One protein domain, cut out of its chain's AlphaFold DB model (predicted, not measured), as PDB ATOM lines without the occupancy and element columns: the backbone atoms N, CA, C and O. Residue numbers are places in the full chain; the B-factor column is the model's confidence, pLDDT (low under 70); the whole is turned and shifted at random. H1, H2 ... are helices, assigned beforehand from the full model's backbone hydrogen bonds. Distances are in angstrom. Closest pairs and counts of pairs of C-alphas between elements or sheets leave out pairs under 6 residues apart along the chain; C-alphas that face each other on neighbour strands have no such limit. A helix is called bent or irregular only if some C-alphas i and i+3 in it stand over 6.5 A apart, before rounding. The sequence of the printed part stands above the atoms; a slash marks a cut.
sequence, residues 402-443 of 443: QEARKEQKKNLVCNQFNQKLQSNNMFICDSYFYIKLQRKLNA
ATOM      1  N   GLN A 402      76.965  65.946  27.255       77.06
ATOM      2  CA  GLN A 402      76.969  65.295  25.945       77.06
ATOM      3  C   GLN A 402      76.014  65.984  24.966       77.06
ATOM      4  O   GLN A 402      76.390  66.202  23.813       77.06
ATOM      5  N   GLU A 403      74.815  66.356  25.412       86.31
ATOM      6  CA  GLU A 403      73.853  67.137  24.625       86.31
ATOM      7  C   GLU A 403      74.425  68.520  24.270       86.31
ATOM      8  O   GLU A 403      74.433  68.893  23.097       86.31
ATOM      9  N   ALA A 404      75.039  69.221  25.229       86.06
ATOM     10  CA  ALA A 404      75.703  70.503  24.988       86.06
ATOM     11  C   ALA A 404      76.864  70.391  23.982       86.06
ATOM     12  O   ALA A 404      77.021  71.249  23.115       86.06
ATOM     13  N   ARG A 405      77.665  69.317  24.040       77.75
ATOM     14  CA  ARG A 405      78.744  69.064  23.065       77.75
ATOM     15  C   ARG A 405      78.215  68.745  21.670       77.75
ATOM     16  O   ARG A 405      78.829  69.164  20.688       77.75
ATOM     17  N   LYS A 406      77.111  67.997  21.562       84.06
ATOM     18  CA  LYS A 406      76.440  67.752  20.275       84.06
ATOM     19  C   LYS A 406      75.958  69.069  19.667       84.06
ATOM     20  O   LYS A 406      76.230  69.317  18.495       84.06
ATOM     21  N   GLU A 407      75.353  69.930  20.478       88.12
ATOM     22  CA  GLU A 407      74.884  71.250  20.050       88.12
ATOM     23  C   GLU A 407      76.044  72.170  19.637       88.12
ATOM     24  O   GLU A 407      76.010  72.787  18.575       88.12
ATOM     25  N   GLN A 408      77.142  72.198  20.403       82.44
ATOM     26  CA  GLN A 408      78.353  72.939  20.031       82.44
ATOM     27  C   GLN A 408      78.952  72.459  18.705       82.44
ATOM     28  O   GLN A 408      79.338  73.286  17.880       82.44
ATOM     29  N   LYS A 409      79.006  71.141  18.462       81.50
ATOM     30  CA  LYS A 409      79.460  70.597  17.173       81.50
ATOM     31  C   LYS A 409      78.533  70.999  16.028       81.50
ATOM     32  O   LYS A 409      79.035  71.391  14.978       81.50
ATOM     33  N   LYS A 410      77.211  70.949  16.230       85.00
ATOM     34  CA  LYS A 410      76.223  71.402  15.238       85.00
ATOM     35  C   LYS A 410      76.448  72.875  14.881       85.00
ATOM     36  O   LYS A 410      76.563  73.209  13.705       85.00
ATOM     37  N   ASN A 411      76.629  73.725  15.890       84.94
ATOM     38  CA  ASN A 411      76.906  75.150  15.705       84.94
ATOM     39  C   ASN A 411      78.247  75.411  15.007       84.94
ATOM     40  O   ASN A 411      78.318  76.263  14.125       84.94
ATOM     41  N   LEU A 412      79.298  74.657  15.340       83.62
ATOM     42  CA  LEU A 412      80.599  74.780  14.683       83.62
ATOM     43  C   LEU A 412      80.514  74.441  13.189       83.62
ATOM     44  O   LEU A 412      81.023  75.201  12.368       83.62
ATOM     45  N   VAL A 413      79.839  73.342  12.835       79.50
ATOM     46  CA  VAL A 413      79.640  72.931  11.434       79.50
ATOM     47  C   VAL A 413      78.819  73.976  10.673       79.50
ATOM     48  O   VAL A 413      79.215  74.376   9.580       79.50
ATOM     49  N   CYS A 414      77.729  74.486  11.262       79.38
ATOM     50  CA  CYS A 414      76.942  75.573  10.671       79.38
ATOM     51  C   CYS A 414      77.781  76.840  10.444       79.38
ATOM     52  O   CYS A 414      77.709  77.443   9.375       79.38
ATOM     53  N   ASN A 415      78.612  77.229  11.412       80.88
ATOM     54  CA  ASN A 415      79.457  78.417  11.302       80.88
ATOM     55  C   ASN A 415      80.542  78.259  10.231       80.88
ATOM     56  O   ASN A 415      80.742  79.173   9.436       80.88
ATOM     57  N   GLN A 416      81.203  77.100  10.161       79.62
ATOM     58  CA  GLN A 416      82.184  76.801   9.112       79.62
ATOM     59  C   GLN A 416      81.544  76.794   7.721       79.62
ATOM     60  O   GLN A 416      82.130  77.302   6.764       79.62
ATOM     61  N   PHE A 417      80.327  76.259   7.605       78.56
ATOM     62  CA  PHE A 417      79.570  76.280   6.359       78.56
ATOM     63  C   PHE A 417      79.205  77.711   5.941       78.56
ATOM     64  O   PHE A 417      79.467  78.101   4.804       78.56
ATOM     65  N   ASN A 418      78.697  78.530   6.866       74.44
ATOM     66  CA  ASN A 418      78.377  79.936   6.606       74.44
ATOM     67  C   ASN A 418      79.621  80.756   6.219       74.44
ATOM     68  O   ASN A 418      79.556  81.561   5.294       74.44
ATOM     69  N   GLN A 419      80.769  80.518   6.862       79.19
ATOM     70  CA  GLN A 419      82.039  81.153   6.488       79.19
ATOM     71  C   GLN A 419      82.504  80.742   5.084       79.19
ATOM     72  O   GLN A 419      82.968  81.589   4.318       79.19
ATOM     73  N   LYS A 420      82.352  79.465   4.705       77.25
ATOM     74  CA  LYS A 420      82.633  79.000   3.334       77.25
ATOM     75  C   LYS A 420      81.698  79.637   2.302       77.25
ATOM     76  O   LYS A 420      82.153  80.010   1.227       77.25
ATOM     77  N   LEU A 421      80.417  79.810   2.628       72.25
ATOM     78  CA  LEU A 421      79.466  80.499   1.752       72.25
ATOM     79  C   LEU A 421      79.837  81.972   1.537       72.25
ATOM     80  O   LEU A 421      79.829  82.444   0.402       72.25
ATOM     81  N   GLN A 422      80.204  82.678   2.609       74.31
ATOM     82  CA  GLN A 422      80.605  84.086   2.545       74.31
ATOM     83  C   GLN A 422      81.924  84.285   1.786       74.31
ATOM     84  O   GLN A 422      82.030  85.198   0.975       74.31
ATOM     85  N   SER A 423      82.921  83.424   2.016       78.50
ATOM     86  CA  SER A 423      84.240  83.540   1.371       78.50
ATOM     87  C   SER A 423      84.225  83.240  -0.129       78.50
ATOM     88  O   SER A 423      85.043  83.791  -0.860       78.50
ATOM     89  N   ASN A 424      83.273  82.438  -0.608       75.94
ATOM     90  CA  ASN A 424      83.160  82.102  -2.028       75.94
ATOM     91  C   ASN A 424      82.311  83.091  -2.848       75.94
ATOM     92  O   ASN A 424      82.041  82.807  -4.013       75.94
ATOM     93  N   ASN A 425      81.871  84.227  -2.279       59.06
ATOM     94  CA  ASN A 425      80.975  85.192  -2.949       59.06
ATOM     95  C   ASN A 425      79.762  84.517  -3.620       59.06
ATOM     96  O   ASN A 425      79.230  84.980  -4.632       59.06
ATOM     97  N   MET A 426      79.320  83.393  -3.057       49.88
ATOM     98  CA  MET A 426      78.235  82.608  -3.611       49.88
ATOM     99  C   MET A 426      76.928  83.263  -3.159       49.88
ATOM    100  O   MET A 426      76.352  82.907  -2.132       49.88
ATOM    101  N   PHE A 427      76.474  84.266  -3.914       48.34
ATOM    102  CA  PHE A 427      75.087  84.716  -3.866       48.34
ATOM    103  C   PHE A 427      74.217  83.535  -4.305       48.34
ATOM    104  O   PHE A 427      74.030  83.278  -5.493       48.34
ATOM    105  N   ILE A 428      73.735  82.756  -3.338       49.22
ATOM    106  CA  ILE A 428      72.779  81.686  -3.601       49.22
ATOM    107  C   ILE A 428      71.460  82.354  -3.993       49.22
ATOM    108  O   ILE A 428      70.698  82.798  -3.139       49.22
ATOM    109  N   CYS A 429      71.186  82.392  -5.296       42.28
ATOM    110  CA  CYS A 429      69.843  82.614  -5.828       42.28
ATOM    111  C   CYS A 429      68.911  81.402  -5.629       42.28
ATOM    112  O   CYS A 429      67.711  81.538  -5.829       42.28
ATOM    113  N   ASP A 430      69.398  80.253  -5.150       50.59
ATOM    114  CA  ASP A 430      68.560  79.068  -4.938       50.59
ATOM    115  C   ASP A 430      68.225  78.815  -3.464       50.59
ATOM    116  O   ASP A 430      68.684  77.867  -2.817       50.59
ATOM    117  N   SER A 431      67.308  79.641  -2.958       52.81
ATOM    118  CA  SER A 431      66.558  79.477  -1.699       52.81
ATOM    119  C   SER A 431      66.071  78.035  -1.456       52.81
ATOM    120  O   SER A 431      65.925  77.587  -0.319       52.81
ATOM    121  N   TYR A 432      65.840  77.278  -2.532       53.69
ATOM    122  CA  TYR A 432      65.340  75.909  -2.498       53.69
ATOM    123  C   TYR A 432      66.358  74.900  -1.942       53.69
ATOM    124  O   TYR A 432      65.985  73.994  -1.191       53.69
ATOM    125  N   PHE A 433      67.651  75.058  -2.250       59.34
ATOM    126  CA  PHE A 433      68.691  74.138  -1.775       59.34
ATOM    127  C   PHE A 433      68.951  74.323  -0.275       59.34
ATOM    128  O   PHE A 433      69.056  73.344   0.467       59.34
ATOM    129  N   TYR A 434      68.940  75.578   0.188       62.03
ATOM    130  CA  TYR A 434      69.090  75.922   1.602       62.03
ATOM    131  C   TYR A 434      67.954  75.334   2.454       62.03
ATOM    132  O   TYR A 434      68.211  74.648   3.444       62.03
ATOM    133  N   ILE A 435      66.696  75.484   2.018       67.19
ATOM    134  CA  ILE A 435      65.524  74.928   2.719       67.19
ATOM    135  C   ILE A 435      65.570  73.390   2.758       67.19
ATOM    136  O   ILE A 435      65.228  72.778   3.773       67.19
ATOM    137  N   LYS A 436      66.015  72.739   1.675       68.44
ATOM    138  CA  LYS A 436      66.098  71.271   1.597       68.44
ATOM    139  C   LYS A 436      67.214  70.705   2.485       68.44
ATOM    140  O   LYS A 436      67.013  69.663   3.110       68.44
ATOM    141  N   LEU A 437      68.350  71.396   2.591       65.06
ATOM    142  CA  LEU A 437      69.457  71.020   3.475       65.06
ATOM    143  C   LEU A 437      69.104  71.247   4.953       65.06
ATOM    144  O   LEU A 437      69.336  70.372   5.785       65.06
ATOM    145  N   GLN A 438      68.457  72.368   5.276       68.69
ATOM    146  CA  GLN A 438      68.040  72.689   6.642       68.69
ATOM    147  C   GLN A 438      66.990  71.702   7.176       68.69
ATOM    148  O   GLN A 438      67.045  71.310   8.339       68.69
ATOM    149  N   ARG A 439      66.081  71.217   6.317       74.00
ATOM    150  CA  ARG A 439      65.144  70.132   6.666       74.00
ATOM    151  C   ARG A 439      65.854  68.804   6.954       74.00
ATOM    152  O   ARG A 439      65.426  68.098   7.857       74.00
ATOM    153  N   LYS A 440      66.941  68.484   6.242       70.94
ATOM    154  CA  LYS A 440      67.743  67.268   6.481       70.94
ATOM    155  C   LYS A 440      68.638  67.334   7.721       70.94
ATOM    156  O   LYS A 440      68.993  66.287   8.229       70.94
ATOM    157  N   LEU A 441      69.031  68.526   8.173       65.25
ATOM    158  CA  LEU A 441      69.840  68.708   9.390       65.25
ATOM    159  C   LEU A 441      69.004  68.786  10.680       65.25
ATOM    160  O   LEU A 441      69.556  68.735  11.782       65.25
ATOM    161  N   ASN A 442      67.692  68.989  10.547       66.38
ATOM    162  CA  ASN A 442      66.749  69.031  11.665       66.38
ATOM    163  C   ASN A 442      65.977  67.718  11.861       66.38
ATOM    164  O   ASN A 442      65.455  67.510  12.954       66.38
ATOM    165  N   ALA A 443      65.895  66.881  10.824       66.00
ATOM    166  CA  ALA A 443      65.520  65.472  10.933       66.00
ATOM    167  C   ALA A 443      66.733  64.652  11.387       66.00
ATOM    168  O   ALA A 443      66.525  63.686  12.153       66.00
TER     169      ALA A 443
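What this domain is: This is residues 402 to 443 of the 443 residues of an uncharacterized protein of Reticulomyxa filosa (UniProt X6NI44). What shape do these atoms make? They make an open, flat U: a long helix H1, residues 402 to 423, then a stretch with no named element across the closed end, then a shorter helix H2, residues 431 to 442, that folds back beside H1 with an empty gap between them. How large is it, and of what class? The printed part has 42 residues with two named helices, H1 then H2, and no named strand, and its class is all helix. It is loose, with a radius of gyration of the C-alphas of 12.2 A and spans of 37 by 23 by 7 A.

Where its parts are: Where does H1 run? H1, residues 402 to 423, goes from C-alpha 402 at (76.969, 65.295, 25.945) to C-alpha 423 at (84.240, 83.540, 1.371), a length of 31.5 A. Where does H2 run? H2, residues 431 to 442, begins with C-alpha 431 at (66.558, 79.477, -1.699) and is 17.0 A long.

How they stand to each other: How do H1 and H2 stand to each other? They are apart, with no C-alpha of the one within 8 A of the other. Are their backbones well formed? In H1 and H2 every O i to N i+4 pair is within hydrogen-bond range, and neither helix is bent.

The domain as a whole: How far does it reach? The two C-alphas farthest apart, those of Gln 402 and Cys 429, are 36.9 A apart. Is anything missing or long? The printed part has no cut, and the link from H1 to H2, 7 residues, is short. Where is confidence low? The mean pLDDT of the printed part is 71.1, and residues 425 to 438 and 441 to 443 are under 70.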